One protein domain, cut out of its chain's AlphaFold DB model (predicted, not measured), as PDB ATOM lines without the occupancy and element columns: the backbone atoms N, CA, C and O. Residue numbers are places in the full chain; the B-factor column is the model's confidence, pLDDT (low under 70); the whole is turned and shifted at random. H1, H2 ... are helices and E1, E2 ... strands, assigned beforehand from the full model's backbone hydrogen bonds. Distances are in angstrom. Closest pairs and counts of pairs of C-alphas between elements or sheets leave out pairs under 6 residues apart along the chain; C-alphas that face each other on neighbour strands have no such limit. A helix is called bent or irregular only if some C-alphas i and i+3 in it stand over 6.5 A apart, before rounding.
ATOM      1  N   PRO A   2      36.480 -27.880 -10.447       95.06
ATOM      2  CA  PRO A   2      37.244 -27.590 -11.661       95.06
ATOM      3  C   PRO A   2      37.939 -26.230 -11.586       95.06
ATOM      4  O   PRO A   2      37.297 -25.206 -11.322       95.06
ATOM      5  N   ARG A   3      39.251 -26.237 -11.820       97.31
ATOM      6  CA  ARG A   3      40.117 -25.059 -11.775       97.31
ATOM      7  C   ARG A   3      40.625 -24.740 -13.173       97.31
ATOM      8  O   ARG A   3      41.085 -25.629 -13.883       97.31
ATOM      9  N   MET A   4      40.534 -23.477 -13.572       97.44
ATOM     10  CA  MET A   4      41.015 -23.013 -14.871       97.44
ATOM     11  C   MET A   4      41.815 -21.727 -14.739       97.44
ATOM     12  O   MET A   4      41.374 -20.770 -14.101       97.44
ATOM     13  N   VAL A   5      42.939 -21.694 -15.445       97.25
ATOM     14  CA  VAL A   5      43.709 -20.479 -15.713       97.25
ATOM     15  C   VAL A   5      43.211 -19.805 -16.992       97.25
ATOM     16  O   VAL A   5      42.641 -20.458 -17.872       97.25
ATOM     17  N   CYS A   6      43.422 -18.496 -17.124       96.06
ATOM     18  CA  CYS A   6      43.164 -17.807 -18.388       96.06
ATOM     19  C   CYS A   6      43.962 -18.462 -19.529       96.06
ATOM     20  O   CYS A   6      45.187 -18.541 -19.466       96.06
ATOM     21  N   MET A   7      43.264 -18.897 -20.582       94.62
ATOM     22  CA  MET A   7      43.862 -19.622 -21.710       94.62
ATOM     23  C   MET A   7      44.856 -18.794 -22.535       94.62
ATOM     24  O   MET A   7      45.713 -19.383 -23.187       94.62
ATOM     25  N   ASP A   8      44.729 -17.463 -22.536       93.12
ATOM     26  CA  ASP A   8      45.521 -16.589 -23.410       93.12
ATOM     27  C   ASP A   8      46.676 -15.877 -22.678       93.12
ATOM     28  O   ASP A   8      47.642 -15.477 -23.324       93.12
ATOM     29  N   CYS A   9      46.642 -15.757 -21.343       94.75
ATOM     30  CA  CYS A   9      47.735 -15.115 -20.591       94.75
ATOM     31  C   CYS A   9      48.157 -15.802 -19.286       94.75
ATOM     32  O   CYS A   9      49.178 -15.428 -18.716       94.75
ATOM     33  N   GLY A  10      47.380 -16.759 -18.767       95.81
ATOM     34  CA  GLY A  10      47.661 -17.424 -17.489       95.81
ATOM     35  C   GLY A  10      47.659 -16.518 -16.246       95.81
ATOM     36  O   GLY A  10      47.986 -16.992 -15.164       95.81
ATOM     37  N   ALA A  11      47.299 -15.233 -16.363       95.81
ATOM     38  CA  ALA A  11      47.444 -14.251 -15.281       95.81
ATOM     39  C   ALA A  11      46.397 -14.380 -14.163       95.81
ATOM     40  O   ALA A  11      46.598 -13.867 -13.064       95.81
ATOM     41  N   VAL A  12      45.268 -15.030 -14.449       96.94
ATOM     42  CA  VAL A  12      44.189 -15.263 -13.487       96.94
ATOM     43  C   VAL A  12      43.820 -16.735 -13.454       96.94
ATOM     44  O   VAL A  12      43.893 -17.429 -14.472       96.94
ATOM     45  N   GLU A  13      43.385 -17.178 -12.282       97.75
ATOM     46  CA  GLU A  13      42.901 -18.525 -12.019       97.75
ATOM     47  C   GLU A  13      41.575 -18.451 -11.263       97.75
ATOM     48  O   GLU A  13      41.412 -17.652 -10.337       97.75
ATOM     49  N   TYR A  14      40.627 -19.292 -11.662       98.06
ATOM     50  CA  TYR A  14      39.324 -19.389 -11.024       98.06
ATOM     51  C   TYR A  14      38.909 -20.844 -10.838       98.06
ATOM     52  O   TYR A  14      39.345 -21.742 -11.558       98.06
ATOM     53  N   GLU A  15      37.998 -21.055  -9.892       97.94
ATOM     54  CA  GLU A  15      37.341 -22.338  -9.655       97.94
ATOM     55  C   GLU A  15      35.833 -22.211  -9.859       97.94
ATOM     56  O   GLU A  15      35.218 -21.217  -9.451       97.94
ATOM     57  N   SER A  16      35.204 -23.219 -10.453       97.44
ATOM     58  CA  SER A  16      33.746 -23.313 -10.516       97.44
ATOM     59  C   SER A  16      33.297 -24.743 -10.767       97.44
ATOM     60  O   SER A  16      33.930 -25.460 -11.527       97.44
ATOM     61  N   THR A  17      32.174 -25.129 -10.169       96.00
ATOM     62  CA  THR A  17      31.509 -26.420 -10.403       96.00
ATOM     63  C   THR A  17      30.647 -26.444 -11.661       96.00
ATOM     64  O   THR A  17      30.097 -27.487 -11.993       96.00
ATOM     65  N   THR A  18      30.471 -25.302 -12.336       97.06
ATOM     66  CA  THR A  18      29.684 -25.226 -13.572       97.06
ATOM     67  C   THR A  18      30.404 -24.409 -14.636       97.06
ATOM     68  O   THR A  18      31.044 -23.399 -14.334       97.06
ATOM     69  N   LEU A  19      30.208 -24.787 -15.903       96.56
ATOM     70  CA  LEU A  19      30.738 -24.054 -17.056       96.56
ATOM     71  C   LEU A  19      30.291 -22.585 -17.040       96.56
ATOM     72  O   LEU A  19      31.095 -21.679 -17.244       96.56
ATOM     73  N   HIS A  20      29.007 -22.344 -16.753       96.69
ATOM     74  CA  HIS A  20      28.454 -20.993 -16.672       96.69
ATOM     75  C   HIS A  20      29.087 -20.178 -15.536       96.69
ATOM     76  O   HIS A  20      29.445 -19.019 -15.734       96.69
ATOM     77  N   GLY A  21      29.283 -20.785 -14.362       98.06
ATOM     78  CA  GLY A  21      29.947 -20.126 -13.240       98.06
ATOM     79  C   GLY A  21      31.406 -19.779 -13.540       98.06
ATOM     80  O   GLY A  21      31.862 -18.701 -13.164       98.06
ATOM     81  N   MET A  22      32.127 -20.644 -14.261       97.81
ATOM     82  CA  MET A  22      33.479 -20.338 -14.730       97.81
ATOM     83  C   MET A  22      33.469 -19.183 -15.738       97.81
ATOM     84  O   MET A  22      34.284 -18.268 -15.636       97.81
ATOM     85  N   LEU A  23      32.518 -19.187 -16.678       96.06
ATOM     86  CA  LEU A  23      32.387 -18.144 -17.693       96.06
ATOM     87  C   LEU A  23      32.177 -16.770 -17.051       96.06
ATOM     88  O   LEU A  23      32.891 -15.825 -17.374       96.06
ATOM     89  N   VAL A  24      31.244 -16.663 -16.101       97.00
ATOM     90  CA  VAL A  24      30.957 -15.409 -15.387       97.00
ATOM     91  C   VAL A  24      32.194 -14.871 -14.660       97.00
ATOM     92  O   VAL A  24      32.404 -13.661 -14.642       97.00
ATOM     93  N   LYS A  25      33.036 -15.749 -14.100       97.50
ATOM     94  CA  LYS A  25      34.283 -15.348 -13.428       97.50
ATOM     95  C   LYS A  25      35.375 -14.910 -14.407       97.50
ATOM     96  O   LYS A  25      36.086 -13.953 -14.125       97.50
ATOM     97  N   MET A  26      35.493 -15.586 -15.549       96.06
ATOM     98  CA  MET A  26      36.559 -15.347 -16.526       96.06
ATOM     99  C   MET A  26      36.269 -14.145 -17.445       96.06
ATOM    100  O   MET A  26      37.185 -13.421 -17.833       96.06
ATOM    101  N   MET A  27      34.998 -13.892 -17.778       93.81
ATOM    102  CA  MET A  27      34.604 -12.846 -18.733       93.81
ATOM    103  C   MET A  27      35.079 -11.427 -18.379       93.81
ATOM    104  O   MET A  27      35.538 -10.745 -19.294       93.81
ATOM    105  N   PRO A  28      35.033 -10.950 -17.118       95.38
ATOM    106  CA  PRO A  28      35.545  -9.624 -16.770       95.38
ATOM    107  C   PRO A  28      37.021  -9.435 -17.135       95.38
ATOM    108  O   PRO A  28      37.396  -8.386 -17.653       95.38
ATOM    109  N   HIS A  29      37.848 -10.464 -16.928       95.50
ATOM    110  CA  HIS A  29      39.256 -10.431 -17.315       95.50
ATOM    111  C   HIS A  29      39.414 -10.354 -18.839       95.50
ATOM    112  O   HIS A  29      40.173  -9.524 -19.334       95.50
ATOM    113  N   TYR A  30      38.646 -11.151 -19.589       93.00
ATOM    114  CA  TYR A  30      38.690 -11.117 -21.051       93.00
ATOM    115  C   TYR A  30      38.220  -9.785 -21.626       93.00
ATOM    116  O   TYR A  30      38.863  -9.257 -22.519       93.00
ATOM    117  N   LEU A  31      37.155  -9.189 -21.094       90.69
ATOM    118  CA  LEU A  31      36.693  -7.878 -21.557       90.69
ATOM    119  C   LEU A  31      37.696  -6.755 -21.254       90.69
ATOM    120  O   LEU A  31      37.745  -5.781 -21.997       90.69
ATOM    121  N   ALA A  32      38.493  -6.884 -20.190       93.50
ATOM    122  CA  ALA A  32      39.488  -5.883 -19.811       93.50
ATOM    123  C   ALA A  32      40.835  -6.042 -20.540       93.50
ATOM    124  O   ALA A  32      41.469  -5.041 -20.867       93.50
ATOM    125  N   HIS A  33      41.283  -7.279 -20.779       93.38
ATOM    126  CA  HIS A  33      42.656  -7.567 -21.222       93.38
ATOM    127  C   HIS A  33      42.759  -8.325 -22.550       93.38
ATOM    128  O   HIS A  33      43.819  -8.307 -23.167       93.38
ATOM    129  N   HIS A  34      41.673  -8.962 -22.994       90.94
ATOM    130  CA  HIS A  34      41.603  -9.787 -24.208       90.94
ATOM    131  C   HIS A  34      40.336  -9.465 -25.010       90.94
ATOM    132  O   HIS A  34      39.667 -10.346 -25.557       90.94
ATOM    133  N   HIS A  35      39.945  -8.187 -25.010       85.31
ATOM    134  CA  HIS A  35      38.735  -7.727 -25.684       85.31
ATOM    135  C   HIS A  35      38.790  -8.064 -27.177       85.31
ATOM    136  O   HIS A  35      37.780  -8.449 -27.746       85.31
ATOM    137  N   ASP A  36      39.970  -7.991 -27.785       84.12
ATOM    138  CA  ASP A  36      40.259  -8.381 -29.163       84.12
ATOM    139  C   ASP A  36      39.948  -9.858 -29.452       84.12
ATOM    140  O   ASP A  36      39.439 -10.182 -30.523       84.12
ATOM    141  N   VAL A  37      40.163 -10.750 -28.482       83.12
ATOM    142  CA  VAL A  37      39.821 -12.177 -28.598       83.12
ATOM    143  C   VAL A  37      38.301 -12.387 -28.605       83.12
ATOM    144  O   VAL A  37      37.796 -13.265 -29.301       83.12
ATOM    145  N   ILE A  38      37.557 -11.571 -27.851       77.81
ATOM    146  CA  ILE A  38      36.090 -11.667 -27.741       77.81
ATOM    147  C   ILE A  38      35.366 -10.886 -28.849       77.81
ATOM    148  O   ILE A  38      34.302 -11.310 -29.302       77.81
ATOM    149  N   ALA A  39      35.909  -9.741 -29.253       72.12
ATOM    150  CA  ALA A  39      35.269  -8.740 -30.103       72.12
ATOM    151  C   ALA A  39      35.899  -8.609 -31.497       72.12
ATOM    152  O   ALA A  39      35.456  -7.767 -32.271       72.12
ATOM    153  N   GLY A  40      36.936  -9.394 -31.807       59.91
ATOM    154  CA  GLY A  40      37.770  -9.194 -32.989       59.91
ATOM    155  C   GLY A  40      37.010  -9.141 -34.316       59.91
ATOM    156  O   GLY A  40      35.992  -9.792 -34.511       59.91
ATOM    157  N   GLU A  41      37.566  -8.403 -35.271       53.75
ATOM    158  CA  GLU A  41      37.080  -8.213 -36.648       53.75
ATOM    159  C   GLU A  41      37.177  -9.481 -37.533       53.75
ATOM    160  O   GLU A  41      37.170  -9.402 -38.761       53.75
ATOM    161  N   ALA A  42      37.309 -10.666 -36.931       53.75
ATOM    162  CA  ALA A  42      37.276 -11.941 -37.640       53.75
ATOM    163  C   ALA A  42      35.825 -12.406 -37.813       53.75
ATOM    164  O   ALA A  42      34.937 -12.002 -37.072       53.75
ATOM    165  N   GLN A  43      35.577 -13.276 -38.790       55.06
ATOM    166  CA  GLN A  43      34.218 -13.703 -39.131       55.06
ATOM    167  C   GLN A  43      33.511 -14.441 -37.968       55.06
ATOM    168  O   GLN A  43      32.293 -14.339 -37.873       55.06
ATOM    169  N   GLU A  44      34.249 -15.108 -37.054       60.22
ATOM    170  CA  GLU A  44      33.695 -15.887 -35.914       60.22
ATOM    171  C   GLU A  44      34.624 -15.965 -34.655       60.22
ATOM    172  O   GLU A  44      34.954 -17.056 -34.169       60.22
ATOM    173  N   PRO A  45      35.082 -14.848 -34.060       64.31
ATOM    174  CA  PRO A  45      36.080 -14.854 -32.981       64.31
ATOM    175  C   PRO A  45      35.483 -15.330 -31.653       64.31
ATOM    176  O   PRO A  45      36.069 -16.146 -30.940       64.31
ATOM    177  N   ARG A  46      34.257 -14.888 -31.350       66.31
ATOM    178  CA  ARG A  46      33.538 -15.245 -30.124       66.31
ATOM    179  C   ARG A  46      33.126 -16.715 -30.083       66.31
ATOM    180  O   ARG A  46      33.209 -17.335 -29.024       66.31
ATOM    181  N   GLU A  47      32.684 -17.273 -31.208       72.25
ATOM    182  CA  GLU A  47      32.299 -18.688 -31.293       72.25
ATOM    183  C   GLU A  47      33.522 -19.597 -31.159       72.25
ATOM    184  O   GLU A  47      33.510 -20.554 -30.377       72.25
ATOM    185  N   THR A  48      34.628 -19.223 -31.810       83.94
ATOM    186  CA  THR A  48      35.920 -19.908 -31.676       83.94
ATOM    187  C   THR A  48      36.421 -19.878 -30.233       83.94
ATOM    188  O   THR A  48      36.848 -20.903 -29.693       83.94
ATOM    189  N   TRP A  49      36.328 -18.724 -29.569       89.50
ATOM    190  CA  TRP A  49      36.710 -18.598 -28.167       89.50
ATOM    191  C   TRP A  49      35.819 -19.434 -27.240       89.50
ATOM    192  O   TRP A  49      36.337 -20.161 -26.394       89.50
ATOM    193  N   MET A  50      34.496 -19.405 -27.424       90.69
ATOM    194  CA  MET A  50      33.560 -20.174 -26.595       90.69
ATOM    195  C   MET A  50      33.777 -21.689 -26.729       90.69
ATOM    196  O   MET A  50      33.673 -22.428 -25.744       90.69
ATOM    197  N   SER A  51      34.129 -22.154 -27.932       91.81
ATOM    198  CA  SER A  51      34.513 -23.546 -28.179       91.81
ATOM    199  C   SER A  51      35.783 -23.922 -27.406       91.81
ATOM    200  O   SER A  51      35.759 -24.866 -26.609       91.81
ATOM    201  N   ARG A  52      36.860 -23.127 -27.537       92.94
ATOM    202  CA  ARG A  52      38.113 -23.308 -26.773       92.94
ATOM    203  C   ARG A  52      37.854 -23.315 -25.265       92.94
ATOM    204  O   ARG A  52      38.324 -24.209 -24.566       92.94
ATOM    205  N   PHE A  53      37.053 -22.365 -24.785       95.38
ATOM    206  CA  PHE A  53      36.688 -22.227 -23.379       95.38
ATOM    207  C   PHE A  53      35.955 -23.466 -22.850       95.38
ATOM    208  O   PHE A  53      36.311 -24.001 -21.800       95.38
ATOM    209  N   THR A  54      34.979 -23.979 -23.602       96.00
ATOM    210  CA  THR A  54      34.218 -25.180 -23.225       96.00
ATOM    211  C   THR A  54      35.104 -26.424 -23.168       96.00
ATOM    212  O   THR A  54      34.961 -27.241 -22.260       96.00
ATOM    213  N   VAL A  55      36.031 -26.577 -24.119       96.88
ATOM    214  CA  VAL A  55      36.993 -27.690 -24.126       96.88
ATOM    215  C   VAL A  55      37.918 -27.614 -22.913       96.88
ATOM    216  O   VAL A  55      38.099 -28.617 -22.224       96.88
ATOM    217  N   ALA A  56      38.455 -26.430 -22.615       96.81
ATOM    218  CA  ALA A  56      39.335 -26.233 -21.470       96.81
ATOM    219  C   ALA A  56      38.614 -26.502 -20.135       96.81
ATOM    220  O   ALA A  56      39.181 -27.138 -19.249       96.81
ATOM    221  N   TYR A  57      37.341 -26.114 -20.018       97.56
ATOM    222  CA  TYR A  57      36.535 -26.419 -18.837       97.56
ATOM    223  C   TYR A  57      36.264 -27.918 -18.677       97.56
ATOM    224  O   TYR A  57      36.467 -28.454 -17.593       97.56
ATOM    225  N   LYS A  58      35.908 -28.627 -19.756       97.38
ATOM    226  CA  LYS A  58      35.739 -30.091 -19.715       97.38
ATOM    227  C   LYS A  58      37.024 -30.819 -19.319       97.38
ATOM    228  O   LYS A  58      36.963 -31.830 -18.624       97.38
ATOM    229  N   ALA A  59      38.181 -30.322 -19.754       97.25
ATOM    230  CA  ALA A  59      39.468 -30.871 -19.345       97.25
ATOM    231  C   ALA A  59      39.722 -30.653 -17.843       97.25
ATOM    232  O   ALA A  59      40.113 -31.592 -17.156       97.25
ATOM    233  N   ALA A  60      39.434 -29.454 -17.327       96.94
ATOM    234  CA  ALA A  60      39.525 -29.158 -15.898       96.94
ATOM    235  C   ALA A  60      38.545 -29.997 -15.056       96.94
ATOM    236  O   ALA A  60      38.907 -30.465 -13.981       96.94
ATOM    237  N   GLU A  61      37.325 -30.229 -15.550       96.94
ATOM    238  CA  GLU A  61      36.353 -31.134 -14.926       96.94
ATOM    239  C   GLU A  61      36.852 -32.576 -14.875       96.94
ATOM    240  O   GLU A  61      36.758 -33.227 -13.836       96.94
ATOM    241  N   ALA A  62      37.397 -33.075 -15.985       96.25
ATOM    242  CA  ALA A  62      37.932 -34.426 -16.050       96.25
ATOM    243  C   ALA A  62      39.161 -34.610 -15.151       96.25
ATOM    244  O   ALA A  62      39.375 -35.710 -14.652       96.25
ATOM    245  N   GLU A  63      39.974 -33.569 -14.964       94.00
ATOM    246  CA  GLU A  63      41.124 -33.618 -14.064       94.00
ATOM    247  C   GLU A  63      40.694 -33.600 -12.597       94.00
ATOM    248  O   GLU A  63      41.157 -34.429 -11.821       94.00
ATOM    249  N   GLU A  64      39.740 -32.740 -12.238       92.88
ATOM    250  CA  GLU A  64      39.146 -32.726 -10.899       92.88
ATOM    251  C   GLU A  64      38.534 -34.081 -10.525       92.88
ATOM    252  O   GLU A  64      38.679 -34.522  -9.394       92.88
TER     253      GLU A  64
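This is residues 2 to 64 of the 67 residues of an uncharacterized protein of Candidatus Poseidoniales archaeon (UniProt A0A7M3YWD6). A long helix, H3, makes one side; the hairpin E1 E2 packs on its last part, short H2 on its first, and H1 spans from hairpin to H2. The printed part has 63 residues, mostly helix, with named elements in the order E1, E2, H1, H2, H3, and an antiparallel sheet, E1 - E2. It is compact, radius of gyration of the C-alphas 11.4 A, yet elongated, 36 by 20 by 17 A.

Find C-alpha 3 at (40.117, -25.059, -11.775), where E1, residues 3 to 5, begins. E2 is 13 to 15, H1 19 to 33, 20.8 A, and H2 35 to 39. H3, 45 to 64, runs 28.6 A to C-alpha 64 at (39.146, -32.726, -10.899). H1 is irregular, only just: C-alphas 25 and 28 are 6.7 A apart.

In the hairpin, N 4 and O 14 are within hydrogen-bond range, 2.9 A. The closest C-alphas of E1 and H3, Arg 3 and Ala 60, are 5.8 A apart; those of E2 and H1, Glu 15 and Met 22, 6.7 A. H2 touches H3 at residues 45 to 49, closest C-alphas Ile 38 and Arg 46, 5.0 A. H1, with residues 19 to 22, only just touches H3, with 3 pairs of C-alphas within 8 A, closest Leu 19 and Tyr 57, 6.5 A, at a steep tilt of 51 degrees, opposite ways. H1 and H2 only just touch, only at the corner, with 3 such pairs, closest Tyr 30 and Ile 38, 7.2 A. Every O i to N i+4 pair is within range in H2 and H3, 9 of 11 in H1.

The farthest C-alphas, Glu 41 and Glu 64, are 35.6 A apart. The printed part has no cut and no long link; residues 40 to 46 are under pLDDT 70.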